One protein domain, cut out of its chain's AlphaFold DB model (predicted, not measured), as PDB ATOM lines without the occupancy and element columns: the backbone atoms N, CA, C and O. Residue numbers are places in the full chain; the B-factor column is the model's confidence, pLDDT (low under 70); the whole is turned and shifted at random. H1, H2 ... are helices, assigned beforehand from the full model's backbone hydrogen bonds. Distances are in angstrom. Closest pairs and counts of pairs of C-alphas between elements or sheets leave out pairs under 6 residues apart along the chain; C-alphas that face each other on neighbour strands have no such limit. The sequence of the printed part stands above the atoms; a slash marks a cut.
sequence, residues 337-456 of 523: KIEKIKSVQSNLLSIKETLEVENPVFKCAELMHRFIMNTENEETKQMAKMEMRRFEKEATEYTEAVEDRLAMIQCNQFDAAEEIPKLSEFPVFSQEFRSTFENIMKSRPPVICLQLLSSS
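Overview. This is residues 337 to 456 of the 523 residues of the protein "RING-type domain-containing protein" of Caenorhabditis remanei (UniProt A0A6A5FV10). One long helix, H3, runs along most of a rod, with H1 and H2 placed one after the other along it and running the opposite way. The long link of residues 411 to 430 folds back along the rod from the end of H3 to H4, which packs on H3 near the H2-H3 turn, and the short H5 is beside H1. The printed part has 120 residues with five named helices, in the order H1 H2 H3 H4 H5, and no named strand: the class is all helix. The whole is loose, with a radius of gyration of the C-alphas of 17.4 A and spans of 56 by 22 by 21 A.

Along the chain. H3, residues 378 to 410, is 48.0 A long, from C-alpha 378 at (4.427, 35.667, 82.666) to C-alpha 410 at (-26.041, 0.795, 95.297). H1, residues 337 to 358, measures 31.8 A and begins with C-alpha 337 at (-20.283, -12.717, 91.218). H2, residues 360 to 373, measures 20.1 A. H4 is residues 431 to 441, 15.2 A, and H5 residues 450 to 454, 6.0 A.

Arrangement. H3 is the hub, touching H1, H2 and H4. H2 and H3 form a helical hairpin at a shallow tilt of 4 degrees; their closest C-alphas, of Val 361 and Glu 392, are 5.3 A apart. H1 touches residues 399 to 409 of H3, opposite ways at a shallow tilt of 34.9 degrees, only just short of steep; the closest C-alphas, of Leu 348 and Val 402, are 6.3 A apart. H1 and H2 meet only through their link. H4 touches residues 380 to 387 of H3 at a steep tilt of 54 degrees, with the C-alphas of Ala 384 and Phe 433 closest at 7.0 A. H1 and H5 only just touch, with 3 pairs of C-alphas within 8 A, the closest those of Ile 351 and Leu 452 at 6.9 A. H3 and H5 are apart. In H1, H2, H3, H4 and H5 every O i to N i+4 pair is within hydrogen-bond range.

Size, cuts and confidence. The C-alphas farthest apart, of Lys 337 and Glu 376, are 57.2 A from each other. The printed part has no cut, and the link from H3 to H4 is long. The mean pLDDT of the printed part is 85.6; residues 454 to 456 are under 70.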
ATOM      1  N   LYS A 337     -19.976 -13.979  91.919       70.75
ATOM      2  CA  LYS A 337     -20.283 -12.717  91.218       70.75
ATOM      3  C   LYS A 337     -20.661 -11.598  92.188       70.75
ATOM      4  O   LYS A 337     -20.188 -10.470  92.037       70.75
ATOM      5  N   ILE A 338     -21.458 -11.912  93.208       73.19
ATOM      6  CA  ILE A 338     -21.835 -10.954  94.257       73.19
ATOM      7  C   ILE A 338     -20.599 -10.520  95.058       73.19
ATOM      8  O   ILE A 338     -20.465  -9.344  95.406       73.19
ATOM      9  N   GLU A 339     -19.680 -11.443  95.340       80.06
ATOM     10  CA  GLU A 339     -18.446 -11.149  96.071       80.06
ATOM     11  C   GLU A 339     -17.494 -10.242  95.272       80.06
ATOM     12  O   GLU A 339     -16.954  -9.278  95.822       80.06
ATOM     13  N   LYS A 340     -17.386 -10.444  93.952       83.38
ATOM     14  CA  LYS A 340     -16.626  -9.550  93.057       83.38
ATOM     15  C   LYS A 340     -17.198  -8.131  93.017       83.38
ATOM     16  O   LYS A 340     -16.436  -7.170  93.123       83.38
ATOM     17  N   ILE A 341     -18.522  -7.973  92.937       82.50
ATOM     18  CA  ILE A 341     -19.165  -6.643  92.968       82.50
ATOM     19  C   ILE A 341     -18.893  -5.938  94.307       82.50
ATOM     20  O   ILE A 341     -18.549  -4.755  94.328       82.50
ATOM     21  N   LYS A 342     -18.968  -6.665  95.431       84.19
ATOM     22  CA  LYS A 342     -18.633  -6.124  96.762       84.19
ATOM     23  C   LYS A 342     -17.162  -5.722  96.889       84.19
ATOM     24  O   LYS A 342     -16.861  -4.720  97.541       84.19
ATOM     25  N   SER A 343     -16.251  -6.470  96.265       85.38
ATOM     26  CA  SER A 343     -14.827  -6.119  96.209       85.38
ATOM     27  C   SER A 343     -14.609  -4.798  95.461       85.38
ATOM     28  O   SER A 343     -13.991  -3.884  96.008       85.38
ATOM     29  N   VAL A 344     -15.215  -4.636  94.277       86.06
ATOM     30  CA  VAL A 344     -15.158  -3.375  93.512       86.06
ATOM     31  C   VAL A 344     -15.750  -2.213  94.312       86.06
ATOM     32  O   VAL A 344     -15.153  -1.138  94.375       86.06
ATOM     33  N   GLN A 345     -16.888  -2.427  94.977       88.38
ATOM     34  CA  GLN A 345     -17.511  -1.417  95.833       88.38
ATOM     35  C   GLN A 345     -16.584  -0.970  96.973       88.38
ATOM     36  O   GLN A 345     -16.503   0.222  97.261       88.38
ATOM     37  N   SER A 346     -15.885  -1.913  97.608       87.00
ATOM     38  CA  SER A 346     -14.953  -1.617  98.700       87.00
ATOM     39  C   SER A 346     -13.776  -0.774  98.207       87.00
ATOM     40  O   SER A 346     -13.462   0.244  98.819       87.00
ATOM     41  N   ASN A 347     -13.205  -1.117  97.047       87.69
ATOM     42  CA  ASN A 347     -12.122  -0.342  96.433       87.69
ATOM     43  C   ASN A 347     -12.560   1.093  96.098       87.69
ATOM     44  O   ASN A 347     -11.843   2.046  96.396       87.69
ATOM     45  N   LEU A 348     -13.757   1.271  95.525       89.94
ATOM     46  CA  LEU A 348     -14.300   2.600  95.216       89.94
ATOM     47  C   LEU A 348     -14.529   3.450  96.474       89.94
ATOM     48  O   LEU A 348     -14.314   4.662  96.441       89.94
ATOM     49  N   LEU A 349     -14.939   2.833  97.587       89.25
ATOM     50  CA  LEU A 349     -15.076   3.526  98.871       89.25
ATOM     51  C   LEU A 349     -13.718   3.978  99.420       89.25
ATOM     52  O   LEU A 349     -13.613   5.116  99.871       89.25
ATOM     53  N   SER A 350     -12.680   3.142  99.323       88.81
ATOM     54  CA  SER A 350     -11.315   3.521  99.717       88.81
ATOM     55  C   SER A 350     -10.761   4.669  98.869       88.81
ATOM     56  O   SER A 350     -10.142   5.591  99.404       88.81
ATOM     57  N   ILE A 351     -11.028   4.662  97.558       90.12
ATOM     58  CA  ILE A 351     -10.663   5.771  96.663       90.12
ATOM     59  C   ILE A 351     -11.385   7.054  97.084       90.12
ATOM     60  O   ILE A 351     -10.753   8.102  97.201       90.12
ATOM     61  N   LYS A 352     -12.693   6.980  97.360       91.81
ATOM     62  CA  LYS A 352     -13.479   8.134  97.815       91.81
ATOM     63  C   LYS A 352     -12.940   8.720  99.123       91.81
ATOM     64  O   LYS A 352     -12.761   9.931  99.210       91.81
ATOM     65  N   GLU A 353     -12.649   7.879 100.111       90.56
ATOM     66  CA  GLU A 353     -12.063   8.318 101.382       90.56
ATOM     67  C   GLU A 353     -10.704   9.000 101.166       90.56
ATOM     68  O   GLU A 353     -10.449  10.073 101.711       90.56
ATOM     69  N   THR A 354      -9.866   8.436 100.294       88.44
ATOM     70  CA  THR A 354      -8.568   9.019  99.922       88.44
ATOM     71  C   THR A 354      -8.727  10.405  99.289       88.44
ATOM     72  O   THR A 354      -8.032  11.342  99.678       88.44
ATOM     73  N   LEU A 355      -9.669  10.573  98.353       90.25
ATOM     74  CA  LEU A 355      -9.950  11.861  97.706       90.25
ATOM     75  C   LEU A 355     -10.433  12.923  98.707       90.25
ATOM     76  O   LEU A 355     -10.038  14.086  98.598       90.25
ATOM     77  N   GLU A 356     -11.254  12.529  99.684       87.06
ATOM     78  CA  GLU A 356     -11.745  13.420 100.742       87.06
ATOM     79  C   GLU A 356     -10.625  13.847 101.706       87.06
ATOM     80  O   GLU A 356     -10.544  15.025 102.066       87.06
ATOM     81  N   VAL A 357      -9.749  12.915 102.102       85.81
ATOM     82  CA  VAL A 357      -8.651  13.169 103.051       85.81
ATOM     83  C   VAL A 357      -7.504  13.938 102.402       85.81
ATOM     84  O   VAL A 357      -7.021  14.923 102.964       85.81
ATOM     85  N   GLU A 358      -7.041  13.498 101.233       83.56
ATOM     86  CA  GLU A 358      -5.897  14.110 100.561       83.56
ATOM     87  C   GLU A 358      -6.260  15.413  99.841       83.56
ATOM     88  O   GLU A 358      -5.385  16.260  99.676       83.56
ATOM     89  N   ASN A 359      -7.518  15.587  99.422       88.50
ATOM     90  CA  ASN A 359      -8.016  16.753  98.691       88.50
ATOM     91  C   ASN A 359      -7.051  17.231  97.579       88.50
ATOM     92  O   ASN A 359      -6.401  18.281  97.690       88.50
ATOM     93  N   PRO A 360      -6.935  16.461  96.483       89.88
ATOM     94  CA  PRO A 360      -5.943  16.709  95.444       89.88
ATOM     95  C   PRO A 360      -6.122  18.061  94.738       89.88
ATOM     96  O   PRO A 360      -5.137  18.687  94.347       89.88
ATOM     97  N   VAL A 361      -7.363  18.540  94.608       91.31
ATOM     98  CA  VAL A 361      -7.684  19.860  94.041       91.31
ATOM     99  C   VAL A 361      -7.050  20.965  94.887       91.31
ATOM    100  O   VAL A 361      -6.344  21.825  94.360       91.31
ATOM    101  N   PHE A 362      -7.229  20.907  96.209       88.69
ATOM    102  CA  PHE A 362      -6.642  21.882  97.124       88.69
ATOM    103  C   PHE A 362      -5.108  21.831  97.118       88.69
ATOM    104  O   PHE A 362      -4.463  22.866  96.938       88.69
ATOM    105  N   LYS A 363      -4.516  20.632  97.219       88.38
ATOM    106  CA  LYS A 363      -3.054  20.450  97.154       88.38
ATOM    107  C   LYS A 363      -2.457  20.983  95.847       88.38
ATOM    108  O   LYS A 363      -1.393  21.606  95.859       88.38
ATOM    109  N   CYS A 364      -3.138  20.763  94.719       90.12
ATOM    110  CA  CYS A 364      -2.736  21.311  93.426       90.12
ATOM    111  C   CYS A 364      -2.755  22.846  93.446       90.12
ATOM    112  O   CYS A 364      -1.762  23.471  93.071       90.12
ATOM    113  N   ALA A 365      -3.831  23.461  93.942       89.62
ATOM    114  CA  ALA A 365      -3.933  24.916  94.041       89.62
ATOM    115  C   ALA A 365      -2.815  25.525  94.911       89.62
ATOM    116  O   ALA A 365      -2.183  26.507  94.512       89.62
ATOM    117  N   GLU A 366      -2.504  24.917  96.060       89.94
ATOM    118  CA  GLU A 366      -1.400  25.359  96.926       89.94
ATOM    119  C   GLU A 366      -0.038  25.277  96.225       89.94
ATOM    120  O   GLU A 366       0.750  26.233  96.257       89.94
ATOM    121  N   LEU A 367       0.236  24.157  95.549       88.56
ATOM    122  CA  LEU A 367       1.466  23.969  94.783       88.56
ATOM    123  C   LEU A 367       1.612  25.016  93.679       88.56
ATOM    124  O   LEU A 367       2.693  25.588  93.508       88.56
ATOM    125  N   MET A 368       0.529  25.278  92.952       89.50
ATOM    126  CA  MET A 368       0.511  26.208  91.828       89.50
ATOM    127  C   MET A 368       0.687  27.646  92.299       89.50
ATOM    128  O   MET A 368       1.482  28.386  91.720       89.50
ATOM    129  N   HIS A 369       0.035  28.037  93.396       88.56
ATOM    130  CA  HIS A 369       0.260  29.339  94.017       88.56
ATOM    131  C   HIS A 369       1.721  29.523  94.430       88.56
ATOM    132  O   HIS A 369       2.327  30.539  94.085       88.56
ATOM    133  N   ARG A 370       2.319  28.527  95.093       88.38
ATOM    134  CA  ARG A 370       3.737  28.568  95.478       88.38
ATOM    135  C   ARG A 370       4.655  28.707  94.263       88.38
ATOM    136  O   ARG A 370       5.584  29.506  94.289       88.38
ATOM    137  N   PHE A 371       4.381  27.961  93.198       87.25
ATOM    138  CA  PHE A 371       5.159  28.022  91.963       87.25
ATOM    139  C   PHE A 371       5.062  29.392  91.275       87.25
ATOM    140  O   PHE A 371       6.081  29.973  90.907       87.25
ATOM    141  N   ILE A 372       3.853  29.952  91.172       90.19
ATOM    142  CA  ILE A 372       3.594  31.264  90.555       90.19
ATOM    143  C   ILE A 372       4.307  32.399  91.306       90.19
ATOM    144  O   ILE A 372       4.725  33.368  90.672       90.19
ATOM    145  N   MET A 373       4.463  32.294  92.630       86.88
ATOM    146  CA  MET A 373       5.185  33.291  93.434       86.88
ATOM    147  C   MET A 373       6.707  33.267  93.227       86.88
ATOM    148  O   MET A 373       7.355  34.282  93.459       86.88
ATOM    149  N   ASN A 374       7.274  32.150  92.760       82.44
ATOM    150  CA  ASN A 374       8.723  31.975  92.589       82.44
ATOM    151  C   ASN A 374       9.227  32.276  91.168       82.44
ATOM    152  O   ASN A 374      10.412  32.104  90.885       82.44
ATOM    153  N   THR A 375       8.353  32.719  90.266       85.81
ATOM    154  CA  THR A 375       8.714  33.069  88.888       85.81
ATOM    155  C   THR A 375       8.204  34.459  88.528       85.81
ATOM    156  O   THR A 375       7.087  34.839  88.872       85.81
ATOM    157  N   GLU A 376       9.012  35.235  87.807       86.88
ATOM    158  CA  GLU A 376       8.600  36.526  87.241       86.88
ATOM    159  C   GLU A 376       8.126  36.396  85.785       86.88
ATOM    160  O   GLU A 376       7.445  37.293  85.288       86.88
ATOM    161  N   ASN A 377       8.415  35.266  85.126       91.94
ATOM    162  CA  ASN A 377       8.054  35.022  83.733       91.94
ATOM    163  C   ASN A 377       6.537  34.806  83.590       91.94
ATOM    164  O   ASN A 377       5.977  33.834  84.103       91.94
ATOM    165  N   GLU A 378       5.876  35.708  82.864       91.06
ATOM    166  CA  GLU A 378       4.427  35.667  82.666       91.06
ATOM    167  C   GLU A 378       3.973  34.427  81.881       91.06
ATOM    168  O   GLU A 378       2.941  33.852  82.215       91.06
ATOM    169  N   GLU A 379       4.755  33.938  80.915       90.56
ATOM    170  CA  GLU A 379       4.436  32.709  80.172       90.56
ATOM    171  C   GLU A 379       4.421  31.492  81.103       90.56
ATOM    172  O   GLU A 379       3.491  30.685  81.065       90.56
ATOM    173  N   THR A 380       5.387  31.403  82.023       90.25
ATOM    174  CA  THR A 380       5.422  30.358  83.056       90.25
ATOM    175  C   THR A 380       4.223  30.457  84.001       90.25
ATOM    176  O   THR A 380       3.622  29.439  84.351       90.25
ATOM    177  N   LYS A 381       3.833  31.674  84.404       91.31
ATOM    178  CA  LYS A 381       2.645  31.880  85.249       91.31
ATOM    179  C   LYS A 381       1.369  31.446  84.539       91.31
ATOM    180  O   LYS A 381       0.497  30.848  85.166       91.31
ATOM    181  N   GLN A 382       1.240  31.754  83.250       90.12
ATOM    182  CA  GLN A 382       0.086  31.330  82.458       90.12
ATOM    183  C   GLN A 382       0.070  29.811  82.264       90.12
ATOM    184  O   GLN A 382      -0.983  29.204  82.455       90.12
ATOM    185  N   MET A 383       1.220  29.185  81.997       92.56
ATOM    186  CA  MET A 383       1.352  27.724  81.938       92.56
ATOM    187  C   MET A 383       0.888  27.069  83.244       92.56
ATOM    188  O   MET A 383       0.040  26.184  83.205       92.56
ATOM    189  N   ALA A 384       1.353  27.556  84.397       90.75
ATOM    190  CA  ALA A 384       0.942  27.044  85.706       90.75
ATOM    191  C   ALA A 384      -0.569  27.176  85.949       90.75
ATOM    192  O   ALA A 384      -1.212  26.241  86.416       90.75
ATOM    193  N   LYS A 385      -1.174  28.314  85.582       92.12
ATOM    194  CA  LYS A 385      -2.631  28.513  85.698       92.12
ATOM    195  C   LYS A 385      -3.419  27.561  84.798       92.12
ATOM    196  O   LYS A 385      -4.478  27.085  85.198       92.12
ATOM    197  N   MET A 386      -2.940  27.318  83.579       91.62
ATOM    198  CA  MET A 386      -3.586  26.398  82.640       91.62
ATOM    199  C   MET A 386      -3.454  24.946  83.099       91.62
ATOM    200  O   MET A 386      -4.434  24.206  83.059       91.62
ATOM    201  N   GLU A 387      -2.277  24.573  83.592       93.81
ATOM    202  CA  GLU A 387      -1.999  23.273  84.192       93.81
ATOM    203  C   GLU A 387      -2.907  23.001  85.394       93.81
ATOM    204  O   GLU A 387      -3.553  21.958  85.451       93.81
ATOM    205  N   MET A 388      -3.010  23.975  86.306       93.00
ATOM    206  CA  MET A 388      -3.885  23.918  87.475       93.00
ATOM    207  C   MET A 388      -5.331  23.649  87.065       93.00
ATOM    208  O   MET A 388      -5.916  22.669  87.502       93.00
ATOM    209  N   ARG A 389      -5.886  24.459  86.153       92.75
ATOM    210  CA  ARG A 389      -7.270  24.283  85.681       92.75
ATOM    211  C   ARG A 389      -7.501  22.923  85.037       92.75
ATOM    212  O   ARG A 389      -8.580  22.359  85.195       92.75
ATOM    213  N   ARG A 390      -6.524  22.418  84.276       94.56
ATOM    214  CA  ARG A 390      -6.631  21.100  83.645       94.56
ATOM    215  C   ARG A 390      -6.679  20.004  84.708       94.56
ATOM    216  O   ARG A 390      -7.617  19.216  84.698       94.56
ATOM    217  N   PHE A 391      -5.729  20.013  85.641       94.50
ATOM    218  CA  PHE A 391      -5.671  19.035  86.724       94.50
ATOM    219  C   PHE A 391      -6.920  19.090  87.612       94.50
ATOM    220  O   PHE A 391      -7.510  18.055  87.895       94.50
ATOM    221  N   GLU A 392      -7.364  20.283  88.019       93.12
ATOM    222  CA  GLU A 392      -8.572  20.460  88.838       93.12
ATOM    223  C   GLU A 392      -9.812  19.892  88.146       93.12
ATOM    224  O   GLU A 392     -10.617  19.209  88.782       93.12
ATOM    225  N   LYS A 393      -9.950  20.138  86.839       93.38
ATOM    226  CA  LYS A 393     -11.043  19.589  86.040       93.38
ATOM    227  C   LYS A 393     -10.984  18.061  86.001       93.38
ATOM    228  O   LYS A 393     -11.964  17.422  86.363       93.38
ATOM    229  N   GLU A 394      -9.846  17.489  85.613       93.50
ATOM    230  CA  GLU A 394      -9.679  16.031  85.509       93.50
ATOM    231  C   GLU A 394      -9.851  15.337  86.873       93.50
ATOM    232  O   GLU A 394     -10.452  14.268  86.955       93.50
ATOM    233  N   ALA A 395      -9.390  15.954  87.967       92.56
ATOM    234  CA  ALA A 395      -9.530  15.408  89.319       92.56
ATOM    235  C   ALA A 395     -10.982  15.470  89.814       92.56
ATOM    236  O   ALA A 395     -11.444  14.561  90.509       92.56
ATOM    237  N   THR A 396     -11.715  16.522  89.438       92.06
ATOM    238  CA  THR A 396     -13.148  16.645  89.734       92.06
ATOM    239  C   THR A 396     -13.947  15.611  88.946       92.06
ATOM    240  O   THR A 396     -14.720  14.873  89.546       92.06
ATOM    241  N   GLU A 397     -13.696  15.476  87.640       93.44
ATOM    242  CA  GLU A 397     -14.335  14.463  86.786       93.44
ATOM    243  C   GLU A 397     -14.045  13.036  87.283       93.44
ATOM    244  O   GLU A 397     -14.944  12.196  87.317       93.44
ATOM    245  N   TYR A 398     -12.815  12.758  87.735       94.44
ATOM    246  CA  TYR A 398     -12.467  11.485  88.373       94.44
ATOM    247  C   TYR A 398     -13.283  11.249  89.652       94.44
ATOM    248  O   TYR A 398     -13.819  10.159  89.855       94.44
ATOM    249  N   THR A 399     -13.403  12.269  90.507       92.12
ATOM    250  CA  THR A 399     -14.169  12.188  91.761       92.12
ATOM    251  C   THR A 399     -15.649  11.918  91.485       92.12
ATOM    252  O   THR A 399     -16.214  10.986  92.056       92.12
ATOM    253  N   GLU A 400     -16.258  12.661  90.558       92.75
ATOM    254  CA  GLU A 400     -17.644  12.453  90.120       92.75
ATOM    255  C   GLU A 400     -17.842  11.038  89.555       92.75
ATOM    256  O   GLU A 400     -18.780  10.339  89.940       92.75
ATOM    257  N   ALA A 401     -16.907  10.549  88.734       92.38
ATOM    258  CA  ALA A 401     -16.969   9.197  88.182       92.38
ATOM    259  C   ALA A 401     -16.924   8.096  89.259       92.38
ATOM    260  O   ALA A 401     -17.563   7.052  89.090       92.38
ATOM    261  N   VAL A 402     -16.186   8.300  90.358       92.31
ATOM    262  CA  VAL A 402     -16.179   7.385  91.515       92.31
ATOM    263  C   VAL A 402     -17.542   7.396  92.215       92.31
ATOM    264  O   VAL A 402     -18.094   6.329  92.506       92.31
ATOM    265  N   GLU A 403     -18.108   8.580  92.457       92.19
ATOM    266  CA  GLU A 403     -19.404   8.731  93.129       92.19
ATOM    267  C   GLU A 403     -20.563   8.146  92.318       92.19
ATOM    268  O   GLU A 403     -21.374   7.391  92.867       92.19
ATOM    269  N   ASP A 404     -20.601   8.416  91.014       89.69
ATOM    270  CA  ASP A 404     -21.619   7.892  90.105       89.69
ATOM    271  C   ASP A 404     -21.622   6.361  90.102       89.69
ATOM    272  O   ASP A 404     -22.677   5.727  90.156       89.69
ATOM    273  N   ARG A 405     -20.447   5.727  90.110       90.62
ATOM    274  CA  ARG A 405     -20.346   4.258  90.124       90.62
ATOM    275  C   ARG A 405     -20.768   3.654  91.440       90.62
ATOM    276  O   ARG A 405     -21.467   2.643  91.437       90.62
ATOM    277  N   LEU A 406     -20.400   4.280  92.555       89.56
ATOM    278  CA  LEU A 406     -20.918   3.886  93.862       89.56
ATOM    279  C   LEU A 406     -22.451   3.973  93.886       89.56
ATOM    280  O   LEU A 406     -23.097   3.059  94.399       89.56
ATOM    281  N   ALA A 407     -23.037   5.017  93.293       88.00
ATOM    282  CA  ALA A 407     -24.486   5.164  93.190       88.00
ATOM    283  C   ALA A 407     -25.126   4.086  92.293       88.00
ATOM    284  O   ALA A 407     -26.135   3.492  92.684       88.00
ATOM    285  N   MET A 408     -24.525   3.783  91.137       84.50
ATOM    286  CA  MET A 408     -25.000   2.732  90.226       84.50
ATOM    287  C   MET A 408     -24.949   1.339  90.882       84.50
ATOM    288  O   MET A 408     -25.930   0.594  90.818       84.50
ATOM    289  N   ILE A 409     -23.867   1.016  91.606       84.00
ATOM    290  CA  ILE A 409     -23.737  -0.239  92.370       84.00
ATOM    291  C   ILE A 409     -24.797  -0.321  93.478       84.00
ATOM    292  O   ILE A 409     -25.456  -1.347  93.626       84.00
ATOM    293  N   GLN A 410     -25.024   0.760  94.233       81.06
ATOM    294  CA  GLN A 410     -26.041   0.795  95.297       81.06
ATOM    295  C   GLN A 410     -27.475   0.616  94.781       81.06
ATOM    296  O   GLN A 410     -28.346   0.164  95.526       81.06
ATOM    297  N   CYS A 411     -27.728   0.966  93.519       76.19
ATOM    298  CA  CYS A 411     -29.020   0.777  92.866       76.19
ATOM    299  C   CYS A 411     -29.201  -0.627  92.260       76.19
ATOM    300  O   CYS A 411     -30.206  -0.847  91.587       76.19
ATOM    301  N   ASN A 412     -28.268  -1.561  92.500       74.69
ATOM    302  CA  ASN A 412     -28.250  -2.916  91.935       74.69
ATOM    303  C   ASN A 412     -28.382  -2.921  90.399       74.69
ATOM    304  O   ASN A 412     -29.133  -3.716  89.843       74.69
ATOM    305  N   GLN A 413     -27.699  -1.997  89.715       73.00
ATOM    306  CA  GLN A 413     -27.784  -1.866  88.254       73.00
ATOM    307  C   GLN A 413     -26.911  -2.858  87.469       73.00
ATOM    308  O   GLN A 413     -26.985  -2.859  86.245       73.00
ATOM    309  N   PHE A 414     -26.093  -3.673  88.140       77.69
ATOM    310  CA  PHE A 414     -25.150  -4.595  87.499       77.69
ATOM    311  C   PHE A 414     -25.347  -6.020  88.011       77.69
ATOM    312  O   PHE A 414     -25.430  -6.229  89.225       77.69
ATOM    313  N   ASP A 415     -25.352  -6.984  87.088       70.38
ATOM    314  CA  ASP A 415     -25.463  -8.415  87.399       70.38
ATOM    315  C   ASP A 415     -24.077  -9.080  87.542       70.38
ATOM    316  O   ASP A 415     -23.945 -10.174  88.104       70.38
ATOM    317  N   ALA A 416     -23.021  -8.414  87.054       75.62
ATOM    318  CA  ALA A 416     -21.632  -8.857  87.142       75.62
ATOM    319  C   ALA A 416     -20.655  -7.678  87.324       75.62
ATOM    320  O   ALA A 416     -20.936  -6.543  86.939       75.62
ATOM    321  N   ALA A 417     -19.479  -7.937  87.904       74.19
ATOM    322  CA  ALA A 417     -18.482  -6.895  88.172       74.19
ATOM    323  C   ALA A 417     -17.839  -6.340  86.887       74.19
ATOM    324  O   ALA A 417     -17.408  -5.190  86.854       74.19
ATOM    325  N   GLU A 418     -17.796  -7.143  85.825       79.81
ATOM    326  CA  GLU A 418     -17.224  -6.793  84.524       79.81
ATOM    327  C   GLU A 418     -18.058  -5.748  83.763       79.81
ATOM    328  O   GLU A 418     -17.536  -5.074  82.875       79.81
ATOM    329  N   GLU A 419     -19.338  -5.601  84.116       81.31
ATOM    330  CA  GLU A 419     -20.249  -4.602  83.543       81.31
ATOM    331  C   GLU A 419     -20.036  -3.208  84.145       81.31
ATOM    332  O   GLU A 419     -20.454  -2.208  83.558       81.31
ATOM    333  N   ILE A 420     -19.358  -3.124  85.297       83.31
ATOM    334  CA  ILE A 420     -19.042  -1.856  85.951       83.31
ATOM    335  C   ILE A 420     -18.013  -1.118  85.079       83.31
ATOM    336  O   ILE A 420     -16.920  -1.644  84.841       83.31
ATOM    337  N   PRO A 421     -18.306   0.114  84.618       83.38
ATOM    338  CA  PRO A 421     -17.356   0.890  83.830       83.38
ATOM    339  C   PRO A 421     -16.004   1.010  84.548       83.38
ATOM    340  O   PRO A 421     -15.963   1.239  85.758       83.38
ATOM    341  N   LYS A 422     -14.890   0.871  83.814       81.19
ATOM    342  CA  LYS A 422     -13.521   0.995  84.357       81.19
ATOM    343  C   LYS A 422     -13.169   2.442  84.673       81.19
ATOM    344  O   LYS A 422     -13.629   3.359  83.991       81.19
ATOM    345  N   LEU A 423     -12.435   2.681  85.767       86.25
ATOM    346  CA  LEU A 423     -12.035   4.045  86.162       86.25
ATOM    347  C   LEU A 423     -10.954   4.508  85.197       86.25
ATOM    348  O   LEU A 423     -10.117   3.705  84.794       86.25
ATOM    349  N   SER A 424     -11.018   5.774  84.789       84.31
ATOM    350  CA  SER A 424      -9.867   6.409  84.154       84.31
ATOM    351  C   SER A 424      -8.719   6.469  85.159       84.31
ATOM    352  O   SER A 424      -8.945   6.358  86.361       84.31
ATOM    353  N   GLU A 425      -7.493   6.643  84.687       87.69
ATOM    354  CA  GLU A 425      -6.353   6.858  85.577       87.69
ATOM    355  C   GLU A 425      -6.501   8.188  86.327       87.69
ATOM    356  O   GLU A 425      -7.142   9.128  85.844       87.69
ATOM    357  N   PHE A 426      -5.937   8.252  87.534       90.81
ATOM    358  CA  PHE A 426      -5.925   9.488  88.302       90.81
ATOM    359  C   PHE A 426      -5.034  10.526  87.590       90.81
ATOM    360  O   PHE A 426      -3.940  10.172  87.142       90.81
ATOM    361  N   PRO A 427      -5.469  11.793  87.459       90.88
ATOM    362  CA  PRO A 427      -4.730  12.791  86.698       90.88
ATOM    363  C   PRO A 427      -3.346  13.067  87.272       90.88
ATOM    364  O   PRO A 427      -3.103  13.021  88.480       90.88
ATOM    365  N   VAL A 428      -2.436  13.433  86.376       91.00
ATOM    366  CA  VAL A 428      -1.067  13.815  86.708       91.00
ATOM    367  C   VAL A 428      -0.665  15.084  85.965       91.00
ATOM    368  O   VAL A 428      -1.228  15.432  84.927       91.00
ATOM    369  N   PHE A 429       0.351  15.783  86.476       89.19
ATOM    370  CA  PHE A 429       0.879  16.948  85.771       89.19
ATOM    371  C   PHE A 429       1.510  16.574  84.427       89.19
ATOM    372  O   PHE A 429       2.178  15.541  84.313       89.19
ATOM    373  N   SER A 430       1.342  17.460  83.449       89.19
ATOM    374  CA  SER A 430       1.894  17.375  82.105       89.19
ATOM    375  C   SER A 430       3.413  17.394  82.144       89.19
ATOM    376  O   SER A 430       4.043  18.000  83.017       89.19
ATOM    377  N   GLN A 431       4.020  16.753  81.151       88.38
ATOM    378  CA  GLN A 431       5.471  16.703  81.037       88.38
ATOM    379  C   GLN A 431       6.092  18.102  80.879       88.38
ATOM    380  O   GLN A 431       7.160  18.374  81.430       88.38
ATOM    381  N   GLU A 432       5.405  18.999  80.166       87.12
ATOM    382  CA  GLU A 432       5.828  20.389  79.963       87.12
ATOM    383  C   GLU A 432       5.882  21.157  81.287       87.12
ATOM    384  O   GLU A 432       6.888  21.809  81.593       87.12
ATOM    385  N   PHE A 433       4.841  21.019  82.116       90.25
ATOM    386  CA  PHE A 433       4.823  21.631  83.437       90.25
ATOM    387  C   PHE A 433       5.899  21.039  84.346       90.25
ATOM    388  O   PHE A 433       6.644  21.801  84.955       90.25
ATOM    389  N   ARG A 434       6.033  19.707  84.408       86.25
ATOM    390  CA  ARG A 434       7.045  19.038  85.249       86.25
ATOM    391  C   ARG A 434       8.459  19.525  84.939       86.25
ATOM    392  O   ARG A 434       9.193  19.881  85.855       86.25
ATOM    393  N   SER A 435       8.798  19.607  83.653       86.06
ATOM    394  CA  SER A 435      10.118  20.055  83.193       86.06
ATOM    395  C   SER A 435      10.371  21.522  83.559       86.06
ATOM    396  O   SER A 435      11.442  21.890  84.037       86.06
ATOM    397  N   THR A 436       9.364  22.379  83.374       87.25
ATOM    398  CA  THR A 436       9.457  23.808  83.715       87.25
ATOM    399  C   THR A 436       9.532  24.025  85.228       87.25
ATOM    400  O   THR A 436      10.288  24.877  85.699       87.25
ATOM    401  N   PHE A 437       8.785  23.229  85.993       85.12
ATOM    402  CA  PHE A 437       8.797  23.246  87.448       85.12
ATOM    403  C   PHE A 437      10.178  22.885  87.993       85.12
ATOM    404  O   PHE A 437      10.727  23.639  88.796       85.12
ATOM    405  N   GLU A 438      10.766  21.793  87.503       89.19
ATOM    406  CA  GLU A 438      12.091  21.319  87.915       89.19
ATOM    407  C   GLU A 438      13.185  22.353  87.629       89.19
ATOM    408  O   GLU A 438      14.017  22.631  88.493       89.19
ATOM    409  N   ASN A 439      13.126  23.019  86.474       87.31
ATOM    410  CA  ASN A 439      14.086  24.065  86.114       87.31
ATOM    411  C   ASN A 439      14.053  25.281  87.057       87.31
ATOM    412  O   ASN A 439      15.096  25.866  87.351       87.31
ATOM    413  N   ILE A 440      12.869  25.681  87.529       85.38
ATOM    414  CA  ILE A 440      12.691  26.893  88.348       85.38
ATOM    415  C   ILE A 440      12.877  26.587  89.832       85.38
ATOM    416  O   ILE A 440      13.579  27.311  90.539       85.38
ATOM    417  N   MET A 441      12.260  25.507  90.303       79.06
ATOM    418  CA  MET A 441      12.256  25.117  91.714       79.06
ATOM    419  C   MET A 441      13.468  24.261  92.093       79.06
ATOM    420  O   MET A 441      13.647  23.970  93.277       79.06
ATOM    421  N   LYS A 442      14.286  23.843  91.111       83.56
ATOM    422  CA  LYS A 442      15.442  22.937  91.275       83.56
ATOM    423  C   LYS A 442      15.096  21.644  92.023       83.56
ATOM    424  O   LYS A 442      15.931  21.079  92.720       83.56
ATOM    425  N   SER A 443      13.839  21.229  91.926       74.88
ATOM    426  CA  SER A 443      13.245  20.080  92.603       74.88
ATOM    427  C   SER A 443      12.036  19.613  91.802       74.88
ATOM    428  O   SER A 443      11.400  20.415  91.110       74.88
ATOM    429  N   ARG A 444      11.712  18.320  91.875       73.62
ATOM    430  CA  ARG A 444      10.544  17.773  91.181       73.62
ATOM    431  C   ARG A 444       9.240  18.235  91.841       73.62
ATOM    432  O   ARG A 444       9.210  18.470  93.051       73.62
ATOM    433  N   PRO A 445       8.145  18.376  91.074       75.69
ATOM    434  CA  PRO A 445       6.849  18.676  91.663       75.69
ATOM    435  C   PRO A 445       6.400  17.502  92.547       75.69
ATOM    436  O   PRO A 445       6.463  16.356  92.094       75.69
ATOM    437  N   PRO A 446       5.940  17.753  93.786       77.06
ATOM    438  CA  PRO A 446       5.441  16.694  94.648       77.06
ATOM    439  C   PRO A 446       4.207  16.026  94.039       77.06
ATOM    440  O   PRO A 446       3.388  16.657  93.362       77.06
ATOM    441  N   VAL A 447       4.080  14.732  94.316       81.44
ATOM    442  CA  VAL A 447       2.939  13.918  93.902       81.44
ATOM    443  C   VAL A 447       1.709  14.351  94.700       81.44
ATOM    444  O   VAL A 447       1.734  14.380  95.927       81.44
ATOM    445  N   ILE A 448       0.635  14.719  93.999       81.44
ATOM    446  CA  ILE A 448      -0.556  15.314  94.622       81.44
ATOM    447  C   ILE A 448      -1.387  14.287  95.404       81.44
ATOM    448  O   ILE A 448      -1.912  14.627  96.463       81.44
ATOM    449  N   CYS A 449      -1.491  13.052  94.906       81.75
ATOM    450  CA  CYS A 449      -2.207  11.964  95.571       81.75
ATOM    451  C   CYS A 449      -1.461  10.644  95.365       81.75
ATOM    452  O   CYS A 449      -1.665   9.937  94.377       81.75
ATOM    453  N   LEU A 450      -0.531  10.356  96.278       77.69
ATOM    454  CA  LEU A 450       0.352   9.194  96.170       77.69
ATOM    455  C   LEU A 450      -0.448   7.893  96.271       77.69
ATOM    456  O   LEU A 450      -0.232   6.985  95.482       77.69
ATOM    457  N   GLN A 451      -1.433   7.839  97.169       78.62
ATOM    458  CA  GLN A 451      -2.194   6.623  97.464       78.62
ATOM    459  C   GLN A 451      -2.981   6.108  96.247       78.62
ATOM    460  O   GLN A 451      -3.060   4.900  96.030       78.62
ATOM    461  N   LEU A 452      -3.506   7.005  95.406       80.00
ATOM    462  CA  LEU A 452      -4.227   6.624  94.184       80.00
ATOM    463  C   LEU A 452      -3.300   6.230  93.035       80.00
ATOM    464  O   LEU A 452      -3.663   5.384  92.220       80.00
ATOM    465  N   LEU A 453      -2.098   6.803  92.984       72.94
ATOM    466  CA  LEU A 453      -1.100   6.478  91.966       72.94
ATOM    467  C   LEU A 453      -0.384   5.159  92.290       72.94
ATOM    468  O   LEU A 453      -0.212   4.332  91.400       72.94
ATOM    469  N   SER A 454      -0.103   4.897  93.569       64.00
ATOM    470  CA  SER A 454       0.408   3.611  94.062       64.00
ATOM    471  C   SER A 454      -0.603   2.462  93.927       64.00
ATOM    472  O   SER A 454      -0.218   1.301  93.954       64.00
ATOM    473  N   SER A 455      -1.898   2.764  93.762       50.69
ATOM    474  CA  SER A 455      -2.955   1.756  93.569       50.69
ATOM    475  C   SER A 455      -3.191   1.384  92.095       50.69
ATOM    476  O   SER A 455      -3.905   0.419  91.820       50.69
ATOM    477  N   SER A 456      -2.639   2.152  91.146       44.12
ATOM    478  CA  SER A 456      -2.923   2.023  89.706       44.12
ATOM    479  C   SER A 456      -1.807   1.345  88.902       44.12
ATOM    480  O   SER A 456      -2.021   1.021  87.734       44.12
TER     481      SER A 456